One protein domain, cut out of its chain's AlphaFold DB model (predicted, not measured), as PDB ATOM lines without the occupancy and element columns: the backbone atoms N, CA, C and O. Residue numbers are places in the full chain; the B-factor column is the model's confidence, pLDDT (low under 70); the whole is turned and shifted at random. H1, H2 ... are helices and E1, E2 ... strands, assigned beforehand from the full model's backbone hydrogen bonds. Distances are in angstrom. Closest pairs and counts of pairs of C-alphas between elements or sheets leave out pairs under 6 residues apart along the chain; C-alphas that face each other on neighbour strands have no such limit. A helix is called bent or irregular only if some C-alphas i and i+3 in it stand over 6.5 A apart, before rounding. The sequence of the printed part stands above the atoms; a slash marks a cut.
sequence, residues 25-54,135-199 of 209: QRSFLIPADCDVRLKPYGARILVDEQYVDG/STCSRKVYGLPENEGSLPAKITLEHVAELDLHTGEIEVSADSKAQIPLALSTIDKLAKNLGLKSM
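What this domain is: This is residues 25 to 54 and 135 to 199 of the 209 residues of the protein "CYTH domain-containing protein" of Ramazzottius varieornatus (UniProt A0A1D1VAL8). One twisted sheet of five strands is a wall with two helices over one face and the other face bare: the long H2 runs over E5 and E1, and the short H1 sits over E3. After H2 the last residues fold back, and residues 197 to 198 pair with E1 at the sheet's edge. The printed part has 95 residues, in the order E1, H1, E2, E3, E4, E5, H2; the sheet's order is E1, E5, E4, E3, E2, all antiparallel, and the class is mixed, helices and strands. The whole is compact, with a radius of gyration of the C-alphas of 13.5 A and spans of 40 by 27 by 23 A.

Where its parts are: Find C-alpha 25 at (-99.421, -15.239, 20.639), where E1 begins; it runs through residues 25 to 29, 13.8 A. H1 follows, residues 34 to 41, 11.6 A, then E2, residues 44 to 54, 29.3 A, which ends at C-alpha 54 at (-78.371, -24.707, 12.342). Beyond the cut look for E3, residues 135 to 144, 28.0 A; E4, residues 153 to 160, 22.9 A; and E5, residues 165 to 174, 29.4 A. H2, residues 177 to 194, 26.2 A, ends at C-alpha 194 at (-102.735, -5.158, 9.094). H2 is irregular, with C-alphas 178 and 181 7.1 A apart; H1 is only just irregular, with C-alphas 37 and 40 6.7 A apart.

How they stand to each other: Begin at edge strand E1, where N 28 and O 168 of E5 are 2.8 A apart. E3, E4 and E5 form a meander, each strand the antiparallel neighbour of the one before; see N 154 and O 171, 2.8 A, between E4 and E5, and N 140 and O 157, 2.9 A, between E3 and E4. Both pairs are hairpins. At the other edge, N 49 of E2 and O 139 are 2.9 A apart. H1 and H2 are on the same face, giving two layers, helices over one face of a sheet. H2 runs along the strands at a height over the sheet of 7.9 A; its closest C-alphas to E5 are those of Ala 183 and Val 172, 5.7 A. H1, at a height of 9.2 A, lies over E3, at 4 degrees on the local plane. H1 and H2 only just touch, with 3 pairs of C-alphas within 8 A, H2 with residue 194 alone; the closest are those of Arg 37 and Leu 194, 6.1 A. O i to N i+4 pairs within hydrogen-bond range are 12 of 14 in H2 and 1 of 4 in H1, where 3 of 5 O i to N i+3 pairs are in range.

The domain as a whole: The two C-alphas farthest apart, those of Gly 54 and Glu 148, are 41.9 A apart. Residues 55 to 134 are not printed, and C-alphas 54 and 135 are 6.8 A apart across the cut. Of the links printed whole, E3 to E4 is short and the others are tight. The mean pLDDT of the printed part is 92.0, and no printed residue is under 70.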
ATOM      1  N   GLN A  25     -99.945 -15.488  21.980       92.69
ATOM      2  CA  GLN A  25     -99.421 -15.239  20.639       92.69
ATOM      3  C   GLN A  25    -100.229 -15.927  19.536       92.69
ATOM      4  O   GLN A  25    -100.892 -16.946  19.758       92.69
ATOM      5  N   ARG A  26    -100.169 -15.377  18.318       91.56
ATOM      6  CA  ARG A  26    -100.641 -16.040  17.092       91.56
ATOM      7  C   ARG A  26     -99.703 -15.770  15.928       91.56
ATOM      8  O   ARG A  26     -99.262 -14.637  15.744       91.56
ATOM      9  N   SER A  27     -99.482 -16.796  15.109       91.75
ATOM     10  CA  SER A  27     -98.640 -16.704  13.916       91.75
ATOM     11  C   SER A  27     -99.448 -16.446  12.637       91.75
ATOM     12  O   SER A  27    -100.567 -16.944  12.459       91.75
ATOM     13  N   PHE A  28     -98.866 -15.677  11.721       91.44
ATOM     14  CA  PHE A  28     -99.496 -15.191  10.500       91.44
ATOM     15  C   PHE A  28     -98.537 -15.233   9.306       91.44
ATOM     16  O   PHE A  28     -97.322 -15.127   9.453       91.44
ATOM     17  N   LEU A  29     -99.097 -15.315   8.099       89.31
ATOM     18  CA  LEU A  29     -98.390 -14.947   6.875       89.31
ATOM     19  C   LEU A  29     -98.372 -13.425   6.750       89.31
ATOM     20  O   LEU A  29     -99.425 -12.781   6.870       89.31
ATOM     21  N   ILE A  30     -97.194 -12.867   6.475       85.88
ATOM     22  CA  ILE A  30     -97.017 -11.417   6.408       85.88
ATOM     23  C   ILE A  30     -96.981 -10.928   4.958       85.88
ATOM     24  O   ILE A  30     -96.250 -11.486   4.140       85.88
ATOM     25  N   PRO A  31     -97.721  -9.858   4.616       85.00
ATOM     26  CA  PRO A  31     -97.536  -9.161   3.350       85.00
ATOM     27  C   PRO A  31     -96.231  -8.342   3.336       85.00
ATOM     28  O   PRO A  31     -95.840  -7.756   4.343       85.00
ATOM     29  N   ALA A  32     -95.587  -8.225   2.173       81.56
ATOM     30  CA  ALA A  32     -94.289  -7.552   2.025       81.56
ATOM     31  C   ALA A  32     -94.259  -6.082   2.510       81.56
ATOM     32  O   ALA A  32     -93.200  -5.557   2.837       81.56
ATOM     33  N   ASP A  33     -95.408  -5.405   2.570       87.31
ATOM     34  CA  ASP A  33     -95.548  -4.014   3.009       87.31
ATOM     35  C   ASP A  33     -95.936  -3.862   4.493       87.31
ATOM     36  O   ASP A  33     -96.270  -2.757   4.928       87.31
ATOM     37  N   CYS A  34     -95.896  -4.933   5.297       88.56
ATOM     38  CA  CYS A  34     -96.318  -4.887   6.701       88.56
ATOM     39  C   CYS A  34     -95.546  -3.851   7.535       88.56
ATOM     40  O   CYS A  34     -96.172  -3.106   8.288       88.56
ATOM     41  N   ASP A  35     -94.238  -3.695   7.302       87.44
ATOM     42  CA  ASP A  35     -93.403  -2.641   7.904       87.44
ATOM     43  C   ASP A  35     -94.020  -1.235   7.736       87.44
ATOM     44  O   ASP A  35     -93.969  -0.388   8.629       87.44
ATOM     45  N   VAL A  36     -94.631  -0.963   6.579       90.06
ATOM     46  CA  VAL A  36     -95.278   0.323   6.287       90.06
ATOM     47  C   VAL A  36     -96.620   0.429   7.009       90.06
ATOM     48  O   VAL A  36     -96.943   1.491   7.545       90.06
ATOM     49  N   ARG A  37     -97.378  -0.672   7.064       91.88
ATOM     50  CA  ARG A  37     -98.698  -0.745   7.713       91.88
ATOM     51  C   ARG A  37     -98.638  -0.601   9.228       91.88
ATOM     52  O   ARG A  37     -99.633  -0.210   9.823       91.88
ATOM     53  N   LEU A  38     -97.492  -0.879   9.843       92.31
ATOM     54  CA  LEU A  38     -97.275  -0.735  11.283       92.31
ATOM     55  C   LEU A  38     -97.119   0.727  11.735       92.31
ATOM     56  O   LEU A  38     -97.499   1.072  12.853       92.31
ATOM     57  N   LYS A  39     -96.612   1.614  10.868       89.12
ATOM     58  CA  LYS A  39     -96.297   3.013  11.226       89.12
ATOM     59  C   LYS A  39     -97.487   3.812  11.785       89.12
ATOM     60  O   LYS A  39     -97.291   4.496  12.790       89.12
ATOM     61  N   PRO A  40     -98.708   3.741  11.213       91.06
ATOM     62  CA  PRO A  40     -99.867   4.462  11.745       91.06
ATOM     63  C   PRO A  40    -100.273   4.045  13.165       91.06
ATOM     64  O   PRO A  40    -100.961   4.806  13.835       91.06
ATOM     65  N   TYR A  41     -99.834   2.873  13.634       90.12
ATOM     66  CA  TYR A  41    -100.117   2.356  14.977       90.12
ATOM     67  C   TYR A  41     -99.063   2.766  16.014       90.12
ATOM     68  O   TYR A  41     -99.052   2.246  17.127       90.12
ATOM     69  N   GLY A  42     -98.149   3.676  15.658       92.31
ATOM     70  CA  GLY A  42     -97.088   4.125  16.560       92.31
ATOM     71  C   GLY A  42     -96.024   3.059  16.833       92.31
ATOM     72  O   GLY A  42     -95.307   3.169  17.827       92.31
ATOM     73  N   ALA A  43     -95.927   2.044  15.968       94.50
ATOM     74  CA  ALA A  43     -94.975   0.952  16.106       94.50
ATOM     75  C   ALA A  43     -93.526   1.459  16.131       94.50
ATOM     76  O   ALA A  43     -93.135   2.324  15.340       94.50
ATOM     77  N   ARG A  44     -92.717   0.883  17.021       95.31
ATOM     78  CA  ARG A  44     -91.288   1.188  17.164       95.31
ATOM     79  C   ARG A  44     -90.476  -0.082  16.992       95.31
ATOM     80  O   ARG A  44     -90.831  -1.101  17.571       95.31
ATOM     81  N   ILE A  45     -89.393  -0.010  16.225       96.06
ATOM     82  CA  ILE A  45     -88.459  -1.131  16.088       96.06
ATOM     83  C   ILE A  45     -87.764  -1.337  17.438       96.06
ATOM     84  O   ILE A  45     -87.161  -0.405  17.969       96.06
ATOM     85  N   LEU A  46     -87.883  -2.545  17.978       96.31
ATOM     86  CA  LEU A  46     -87.193  -3.018  19.178       96.31
ATOM     87  C   LEU A  46     -85.966  -3.853  18.806       96.31
ATOM     88  O   LEU A  46     -84.925  -3.725  19.439       96.31
ATOM     89  N   VAL A  47     -86.091  -4.679  17.764       96.12
ATOM     90  CA  VAL A  47     -85.025  -5.548  17.246       96.12
ATOM     91  C   VAL A  47     -85.038  -5.482  15.722       96.12
ATOM     92  O   VAL A  47     -86.110  -5.479  15.119       96.12
ATOM     93  N   ASP A  48     -83.858  -5.440  15.112       96.44
ATOM     94  CA  ASP A  48     -83.636  -5.630  13.675       96.44
ATOM     95  C   ASP A  48     -82.313  -6.381  13.520       96.44
ATOM     96  O   ASP A  48     -81.242  -5.838  13.803       96.44
ATOM     97  N   GLU A  49     -82.395  -7.662  13.179       95.19
ATOM     98  CA  GLU A  49     -81.246  -8.557  13.179       95.19
ATOM     99  C   GLU A  49     -81.297  -9.581  12.045       95.19
ATOM    100  O   GLU A  49     -82.338  -9.868  11.447       95.19
ATOM    101  N   GLN A  50     -80.132 -10.161  11.770       95.94
ATOM    102  CA  GLN A  50     -79.984 -11.328  10.915       95.94
ATOM    103  C   GLN A  50     -79.213 -12.396  11.673       95.94
ATOM    104  O   GLN A  50     -78.216 -12.099  12.333       95.94
ATOM    105  N   TYR A  51     -79.657 -13.638  11.554       93.94
ATOM    106  CA  TYR A  51     -79.020 -14.775  12.197       93.94
ATOM    107  C   TYR A  51     -79.118 -16.015  11.309       93.94
ATOM    108  O   TYR A  51     -79.875 -16.066  10.339       93.94
ATOM    109  N   VAL A  52     -78.317 -17.023  11.644       94.75
ATOM    110  CA  VAL A  52     -78.337 -18.324  10.978       94.75
ATOM    111  C   VAL A  52     -78.676 -19.384  12.008       94.75
ATOM    112  O   VAL A  52     -77.966 -19.521  13.007       94.75
ATOM    113  N   ASP A  53     -79.723 -20.149  11.728       94.69
ATOM    114  CA  ASP A  53     -80.093 -21.324  12.506       94.69
ATOM    115  C   ASP A  53     -79.478 -22.568  11.878       94.69
ATOM    116  O   ASP A  53     -79.706 -22.862  10.704       94.69
ATOM    117  N   GLY A  54     -78.713 -23.324  12.664       96.69
ATOM    118  CA  GLY A  54     -78.371 -24.707  12.342       96.69
ATOM    119  C   GLY A  54     -79.293 -25.648  13.100       96.69
ATOM    120  O   GLY A  54     -79.130 -25.785  14.309       96.69
ATOM    121  N   SER A 135     -80.751 -22.330   7.965       93.25
ATOM    122  CA  SER A 135     -81.672 -21.282   7.539       93.25
ATOM    123  C   SER A 135     -81.117 -19.915   7.900       93.25
ATOM    124  O   SER A 135     -80.736 -19.683   9.049       93.25
ATOM    125  N   THR A 136     -81.076 -19.018   6.924       95.19
ATOM    126  CA  THR A 136     -80.729 -17.613   7.106       95.19
ATOM    127  C   THR A 136     -82.013 -16.840   7.344       95.19
ATOM    128  O   THR A 136     -82.882 -16.774   6.471       95.19
ATOM    129  N   CYS A 137     -82.123 -16.239   8.523       94.75
ATOM    130  CA  CYS A 137     -83.317 -15.520   8.929       94.75
ATOM    131  C   CYS A 137     -83.006 -14.040   9.130       94.75
ATOM    132  O   CYS A 137     -82.019 -13.687   9.778       94.75
ATOM    133  N   SER A 138     -83.877 -13.167   8.629       95.19
ATOM    134  CA  SER A 138     -83.935 -11.775   9.078       95.19
ATOM    135  C   SER A 138     -85.148 -11.586   9.971       95.19
ATOM    136  O   SER A 138     -86.249 -11.980   9.581       95.19
ATOM    137  N   ARG A 139     -84.957 -10.965  11.133       95.44
ATOM    138  CA  ARG A 139     -86.006 -10.726  12.118       95.44
ATOM    139  C   ARG A 139     -86.096  -9.245  12.447       95.44
ATOM    140  O   ARG A 139     -85.100  -8.617  12.788       95.44
ATOM    141  N   LYS A 140     -87.319  -8.723  12.436       96.25
ATOM    142  CA  LYS A 140     -87.660  -7.428  13.020       96.25
ATOM    143  C   LYS A 140     -88.718  -7.607  14.086       96.25
ATOM    144  O   LYS A 140     -89.722  -8.265  13.842       96.25
ATOM    145  N   VAL A 141     -88.526  -6.991  15.242       96.69
ATOM    146  CA  VAL A 141     -89.532  -6.964  16.308       96.69
ATOM    147  C   VAL A 141     -89.985  -5.530  16.498       96.69
ATOM    148  O   VAL A 141     -89.165  -4.634  16.695       96.69
ATOM    149  N   TYR A 142     -91.293  -5.317  16.455       97.00
ATOM    150  CA  TYR A 142     -91.935  -4.034  16.684       97.00
ATOM    151  C   TYR A 142     -92.697  -4.043  17.999       97.00
ATOM    152  O   TYR A 142     -93.493  -4.942  18.242       97.00
ATOM    153  N   GLY A 143     -92.514  -3.010  18.812       96.44
ATOM    154  CA  GLY A 143     -93.368  -2.723  19.958       96.44
ATOM    155  C   GLY A 143     -94.481  -1.767  19.557       96.44
ATOM    156  O   GLY A 143     -94.213  -0.724  18.951       96.44
ATOM    157  N   LEU A 144     -95.717  -2.110  19.899       95.12
ATOM    158  CA  LEU A 144     -96.884  -1.251  19.778       95.12
ATOM    159  C   LEU A 144     -97.326  -0.824  21.181       95.12
ATOM    160  O   LEU A 144     -97.487  -1.682  22.053       95.12
ATOM    161  N   PRO A 145     -97.515   0.485  21.415       93.56
ATOM    162  CA  PRO A 145     -97.976   0.974  22.705       93.56
ATOM    163  C   PRO A 145     -99.432   0.568  22.964       93.56
ATOM    164  O   PRO A 145    -100.179   0.232  22.041       93.56
ATOM    165  N   GLU A 146     -99.838   0.663  24.227       88.88
ATOM    166  CA  GLU A 146    -101.243   0.577  24.613       88.88
ATOM    167  C   GLU A 146    -102.068   1.658  23.892       88.88
ATOM    168  O   GLU A 146    -101.621   2.794  23.717       88.88
ATOM    169  N   ASN A 147    -103.284   1.300  23.479       85.88
ATOM    170  CA  ASN A 147    -104.271   2.224  22.918       85.88
ATOM    171  C   ASN A 147    -105.655   1.904  23.495       85.88
ATOM    172  O   ASN A 147    -105.880   0.822  24.036       85.88
ATOM    173  N   GLU A 148    -106.613   2.819  23.351       85.06
ATOM    174  CA  GLU A 148    -107.963   2.647  23.894       85.06
ATOM    175  C   GLU A 148    -108.612   1.318  23.442       85.06
ATOM    176  O   GLU A 148    -108.881   1.091  22.260       85.06
ATOM    177  N   GLY A 149    -108.858   0.417  24.400       85.00
ATOM    178  CA  GLY A 149    -109.471  -0.891  24.146       85.00
ATOM    179  C   GLY A 149    -108.542  -1.946  23.523       85.00
ATOM    180  O   GLY A 149    -109.047  -2.901  22.909       85.00
ATOM    181  N   SER A 150    -107.224  -1.781  23.658       89.69
ATOM    182  CA  SER A 150    -106.195  -2.751  23.260       89.69
ATOM    183  C   SER A 150    -104.996  -2.721  24.204       89.69
ATOM    184  O   SER A 150    -104.541  -1.648  24.585       89.69
ATOM    185  N   LEU A 151    -104.452  -3.894  24.510       93.25
ATOM    186  CA  LEU A 151    -103.216  -4.028  25.281       93.25
ATOM    187  C   LEU A 151    -101.985  -3.673  24.422       93.25
ATOM    188  O   LEU A 151    -102.081  -3.707  23.188       93.25
ATOM    189  N   PRO A 152    -100.832  -3.334  25.034       94.25
ATOM    190  CA  PRO A 152     -99.570  -3.256  24.305       94.25
ATOM    191  C   PRO A 152     -99.263  -4.597  23.626       94.25
ATOM    192  O   PRO A 152     -99.621  -5.662  24.130       94.25
ATOM    193  N   ALA A 153     -98.611  -4.546  22.468       95.31
ATOM    194  CA  ALA A 153     -98.335  -5.737  21.669       95.31
ATOM    195  C   ALA A 153     -96.914  -5.717  21.115       95.31
ATOM    196  O   ALA A 153     -96.371  -4.654  20.806       95.31
ATOM    197  N   LYS A 154     -96.339  -6.900  20.913       96.50
ATOM    198  CA  LYS A 154     -95.141  -7.086  20.096       96.50
ATOM    199  C   LYS A 154     -95.534  -7.743  18.781       96.50
ATOM    200  O   LYS A 154     -96.390  -8.624  18.743       96.50
ATOM    201  N   ILE A 155     -94.923  -7.294  17.692       95.56
ATOM    202  CA  ILE A 155     -95.080  -7.903  16.375       95.56
ATOM    203  C   ILE A 155     -93.707  -8.301  15.862       95.56
ATOM    204  O   ILE A 155     -92.877  -7.442  15.566       95.56
ATOM    205  N   THR A 156     -93.487  -9.602  15.735       95.50
ATOM    206  CA  THR A 156     -92.285 -10.170  15.131       95.50
ATOM    207  C   THR A 156     -92.554 -10.407  13.654       95.50
ATOM    208  O   THR A 156     -93.544 -11.043  13.302       95.50
ATOM    209  N   LEU A 157     -91.685  -9.894  12.788       95.00
ATOM    210  CA  LEU A 157     -91.634 -10.201  11.365       95.00
ATOM    211  C   LEU A 157     -90.362 -10.997  11.099       95.00
ATOM    212  O   LEU A 157     -89.276 -10.563  11.482       95.00
ATOM    213  N   GLU A 158     -90.487 -12.132  10.430       93.94
ATOM    214  CA  GLU A 158     -89.370 -13.009  10.113       93.94
ATOM    215  C   GLU A 158     -89.405 -13.404   8.635       93.94
ATOM    216  O   GLU A 158     -90.460 -13.686   8.065       93.94
ATOM    217  N   HIS A 159     -88.240 -13.394   7.995       93.81
ATOM    218  CA  HIS A 159     -88.052 -13.889   6.634       93.81
ATOM    219  C   HIS A 159     -86.991 -14.974   6.645       93.81
ATOM    220  O   HIS A 159     -85.886 -14.732   7.124       93.81
ATOM    221  N   VAL A 160     -87.338 -16.144   6.114       92.75
ATOM    222  CA  VAL A 160     -86.426 -17.272   5.910       92.75
ATOM    223  C   VAL A 160     -86.000 -17.278   4.447       92.75
ATOM    224  O   VAL A 160     -86.805 -17.599   3.567       92.75
ATOM    225  N   ALA A 161     -84.745 -16.914   4.185       91.50
ATOM    226  CA  ALA A 161     -84.257 -16.615   2.840       91.50
ATOM    227  C   ALA A 161     -84.330 -17.822   1.893       91.50
ATOM    228  O   ALA A 161     -84.716 -17.681   0.735       91.50
ATOM    229  N   GLU A 162     -84.000 -19.018   2.380       91.69
ATOM    230  CA  GLU A 162     -83.939 -20.243   1.573       91.69
ATOM    231  C   GLU A 162     -85.317 -20.717   1.089       91.69
ATOM    232  O   GLU A 162     -85.405 -21.442   0.099       91.69
ATOM    233  N   LEU A 163     -86.387 -20.313   1.779       89.31
ATOM    234  CA  LEU A 163     -87.767 -20.682   1.454       89.31
ATOM    235  C   LEU A 163     -88.583 -19.515   0.890       89.31
ATOM    236  O   LEU A 163     -89.757 -19.704   0.577       89.31
ATOM    237  N   ASP A 164     -87.984 -18.326   0.810       90.38
ATOM    238  CA  ASP A 164     -88.678 -17.059   0.571       90.38
ATOM    239  C   ASP A 164     -89.959 -16.916   1.419       90.38
ATOM    240  O   ASP A 164     -91.025 -16.493   0.966       90.38
ATOM    241  N   LEU A 165     -89.870 -17.360   2.677       89.88
ATOM    242  CA  LEU A 165     -91.021 -17.469   3.564       89.88
ATOM    243  C   LEU A 165     -91.047 -16.290   4.528       89.88
ATOM    244  O   LEU A 165     -90.145 -16.137   5.347       89.88
ATOM    245  N   HIS A 166     -92.120 -15.503   4.464       91.94
ATOM    246  CA  HIS A 166     -92.381 -14.396   5.379       91.94
ATOM    247  C   HIS A 166     -93.432 -14.793   6.417       91.94
ATOM    248  O   HIS A 166     -94.617 -14.957   6.100       91.94
ATOM    249  N   THR A 167     -93.001 -14.935   7.664       92.75
ATOM    250  CA  THR A 167     -93.855 -15.295   8.797       92.75
ATOM    251  C   THR A 167     -93.863 -14.185   9.826       92.75
ATOM    252  O   THR A 167     -92.950 -13.364   9.897       92.75
ATOM    253  N   GLY A 168     -94.941 -14.129  10.595       93.06
ATOM    254  CA  GLY A 168     -95.104 -13.153  11.649       93.06
ATOM    255  C   GLY A 168     -95.781 -13.694  12.856       93.06
ATOM    256  O   GLY A 168     -96.508 -14.678  12.776       93.06
ATOM    257  N   GLU A 169     -95.586 -12.995  13.954       94.81
ATOM    258  CA  GLU A 169     -96.242 -13.287  15.207       94.81
ATOM    259  C   GLU A 169     -96.719 -11.994  15.846       94.81
ATOM    260  O   GLU A 169     -95.986 -11.008  15.865       94.81
ATOM    261  N   ILE A 170     -97.958 -11.996  16.335       94.31
ATOM    262  CA  ILE A 170     -98.449 -10.963  17.246       94.31
ATOM    263  C   ILE A 170     -98.499 -11.591  18.632       94.31
ATOM    264  O   ILE A 170     -99.196 -12.591  18.810       94.31
ATOM    265  N   GLU A 171     -97.801 -10.979  19.579       95.12
ATOM    266  CA  GLU A 171     -97.721 -11.362  20.987       95.12
ATOM    267  C   GLU A 171     -98.304 -10.240  21.853       95.12
ATOM    268  O   GLU A 171     -98.044  -9.055  21.625       95.12
ATOM    269  N   VAL A 172     -99.116 -10.613  22.837       94.12
ATOM    270  CA  VAL A 172     -99.686  -9.712  23.840       94.12
ATOM    271  C   VAL A 172     -99.531 -10.360  25.210       94.12
ATOM    272  O   VAL A 172    -100.027 -11.467  25.426       94.12
ATOM    273  N   SER A 173     -98.882  -9.652  26.133       90.62
ATOM    274  CA  SER A 173     -98.774 -10.051  27.537       90.62
ATOM    275  C   SER A 173    -100.037  -9.643  28.303       90.62
ATOM    276  O   SER A 173    -100.589  -8.560  28.089       90.62
ATOM    277  N   ALA A 174    -100.512 -10.525  29.174       88.75
ATOM    278  CA  ALA A 174    -101.657 -10.323  30.047       88.75
ATOM    279  C   ALA A 174    -101.256 -10.625  31.495       88.75
ATOM    280  O   ALA A 174    -100.861 -11.740  31.811       88.75
ATOM    281  N   ASP A 175    -101.453  -9.674  32.396       89.38
ATOM    282  CA  ASP A 175    -101.084  -9.772  33.816       89.38
ATOM    283  C   ASP A 175    -102.013 -10.723  34.590       89.38
ATOM    284  O   ASP A 175    -101.777 -11.087  35.737       89.38
ATOM    285  N   SER A 176    -103.137 -11.122  33.989       89.06
ATOM    286  CA  SER A 176    -104.055 -12.074  34.607       89.06
ATOM    287  C   SER A 176    -104.883 -12.846  33.590       89.06
ATOM    288  O   SER A 176    -105.167 -12.391  32.477       89.06
ATOM    289  N   LYS A 177    -105.411 -13.998  34.019       87.62
ATOM    290  CA  LYS A 177    -106.338 -14.805  33.206       87.62
ATOM    291  C   LYS A 177    -107.587 -14.030  32.765       87.62
ATOM    292  O   LYS A 177    -108.165 -14.348  31.730       87.62
ATOM    293  N   ALA A 178    -107.997 -13.009  33.521       90.69
ATOM    294  CA  ALA A 178    -109.145 -12.169  33.181       90.69
ATOM    295  C   ALA A 178    -108.888 -11.266  31.961       90.69
ATOM    296  O   ALA A 178    -109.840 -10.892  31.276       90.69
ATOM    297  N   GLN A 179    -107.626 -10.944  31.662       91.81
ATOM    298  CA  GLN A 179    -107.235 -10.130  30.508       91.81
ATOM    299  C   GLN A 179    -107.055 -10.948  29.218       91.81
ATOM    300  O   GLN A 179    -107.049 -10.364  28.136       91.81
ATOM    301  N   ILE A 180    -106.989 -12.286  29.286       90.62
ATOM    302  CA  ILE A 180    -106.831 -13.160  28.105       90.62
ATOM    303  C   ILE A 180    -107.842 -12.835  26.981       90.62
ATOM    304  O   ILE A 180    -107.422 -12.719  25.828       90.62
ATOM    305  N   PRO A 181    -109.152 -12.630  27.246       93.81
ATOM    306  CA  PRO A 181    -110.098 -12.254  26.192       93.81
ATOM    307  C   PRO A 181    -109.755 -10.922  25.509       93.81
ATOM    308  O   PRO A 181    -109.928 -10.788  24.296       93.81
ATOM    309  N   LEU A 182    -109.244  -9.943  26.264       94.75
ATOM    310  CA  LEU A 182    -108.811  -8.654  25.724       94.75
ATOM    311  C   LEU A 182    -107.523  -8.797  24.900       94.75
ATOM    312  O   LEU A 182    -107.424  -8.189  23.833       94.75
ATOM    313  N   ALA A 183    -106.578  -9.629  25.341       93.12
ATOM    314  CA  ALA A 183    -105.359  -9.937  24.595       93.12
ATOM    315  C   ALA A 183    -105.674 -10.598  23.245       93.12
ATOM    316  O   ALA A 183    -105.241 -10.118  22.197       93.12
ATOM    317  N   LEU A 184    -106.536 -11.621  23.241       92.88
ATOM    318  CA  LEU A 184    -107.009 -12.266  22.012       92.88
ATOM    319  C   LEU A 184    -107.725 -11.271  21.087       92.88
ATOM    320  O   LEU A 184    -107.451 -11.240  19.889       92.88
ATOM    321  N   SER A 185    -108.590 -10.413  21.640       94.50
ATOM    322  CA  SER A 185    -109.265  -9.366  20.861       94.50
ATOM    323  C   SER A 185    -108.282  -8.354  20.267       94.50
ATOM    324  O   SER A 185    -108.471  -7.906  19.136       94.50
ATOM    325  N   THR A 186    -107.225  -8.007  21.004       94.88
ATOM    326  CA  THR A 186    -106.154  -7.118  20.538       94.88
ATOM    327  C   THR A 186    -105.438  -7.731  19.337       94.88
ATOM    328  O   THR A 186    -105.344  -7.083  18.294       94.88
ATOM    329  N   ILE A 187    -105.041  -9.003  19.437       94.50
ATOM    330  CA  ILE A 187    -104.425  -9.759  18.338       94.50
ATOM    331  C   ILE A 187    -105.346  -9.787  17.114       94.50
ATOM    332  O   ILE A 187    -104.913  -9.461  16.009       94.50
ATOM    333  N   ASP A 188    -106.627 -10.119  17.297       92.88
ATOM    334  CA  ASP A 188    -107.597 -10.216  16.201       92.88
ATOM    335  C   ASP A 188    -107.811  -8.875  15.484       92.88
ATOM    336  O   ASP A 188    -107.853  -8.816  14.249       92.88
ATOM    337  N   LYS A 189    -107.907  -7.777  16.244       93.00
ATOM    338  CA  LYS A 189    -108.026  -6.424  15.687       93.00
ATOM    339  C   LYS A 189    -106.772  -6.033  14.910       93.00
ATOM    340  O   LYS A 189    -106.897  -5.552  13.784       93.00
ATOM    341  N   LEU A 190    -105.583  -6.246  15.478       93.12
ATOM    342  CA  LEU A 190    -104.312  -5.930  14.823       93.12
ATOM    343  C   LEU A 190    -104.130  -6.743  13.541       93.12
ATOM    344  O   LEU A 190    -103.879  -6.164  12.486       93.12
ATOM    345  N   ALA A 191    -104.350  -8.058  13.595       92.75
ATOM    346  CA  ALA A 191    -104.251  -8.932  12.432       92.75
ATOM    347  C   ALA A 191    -105.188  -8.487  11.302       92.75
ATOM    348  O   ALA A 191    -104.758  -8.352  10.156       92.75
ATOM    349  N   LYS A 192    -106.454  -8.187  11.624       91.75
ATOM    350  CA  LYS A 192    -107.430  -7.688  10.648       91.75
ATOM    351  C   LYS A 192    -106.995  -6.359  10.035       91.75
ATOM    352  O   LYS A 192    -107.053  -6.198   8.818       91.75
ATOM    353  N   ASN A 193    -106.562  -5.420  10.867       90.88
ATOM    354  CA  ASN A 193    -106.166  -4.080  10.445       90.88
ATOM    355  C   ASN A 193    -104.907  -4.082   9.567       90.88
ATOM    356  O   ASN A 193    -104.811  -3.318   8.610       90.88
ATOM    357  N   LEU A 194    -103.964  -4.974   9.864       90.62
ATOM    358  CA  LEU A 194    -102.735  -5.158   9.094       90.62
ATOM    359  C   LEU A 194    -102.945  -6.049   7.856       90.62
ATOM    360  O   LEU A 194    -102.056  -6.140   7.005       90.62
ATOM    361  N   GLY A 195    -104.123  -6.666   7.711       89.94
ATOM    362  CA  GLY A 195    -104.456  -7.565   6.606       89.94
ATOM    363  C   GLY A 195    -103.685  -8.887   6.652       89.94
ATOM    364  O   GLY A 195    -103.335  -9.422   5.599       89.94
ATOM    365  N   LEU A 196    -103.385  -9.383   7.854       89.50
ATOM    366  CA  LEU A 196    -102.642 -10.622   8.073       89.50
ATOM    367  C   LEU A 196    -103.539 -11.848   7.884       89.50
ATOM    368  O   LEU A 196    -104.714 -11.846   8.258       89.50
ATOM    369  N   LYS A 197    -102.970 -12.921   7.331       86.12
ATOM    370  CA  LYS A 197    -103.660 -14.206   7.171       86.12
ATOM    371  C   LYS A 197    -103.160 -15.186   8.222       86.12
ATOM    372  O   LYS A 197    -101.958 -15.417   8.316       86.12
ATOM    373  N   SER A 198    -104.081 -15.749   9.003       83.00
ATOM    374  CA  SER A 198    -103.768 -16.771  10.010       83.00
ATOM    375  C   SER A 198    -103.084 -17.978   9.370       83.00
ATOM    376  O   SER A 198    -103.501 -18.424   8.300       83.00
ATOM    377  N   MET A 199    -102.072 -18.523  10.047       74.25
ATOM    378  CA  MET A 199    -101.403 -19.768   9.650       74.25
ATOM    379  C   MET A 199    -102.090 -21.037  10.173       74.25
ATOM    380  O   MET A 199    -101.568 -22.133   9.987       74.25
TER     381      MET A 199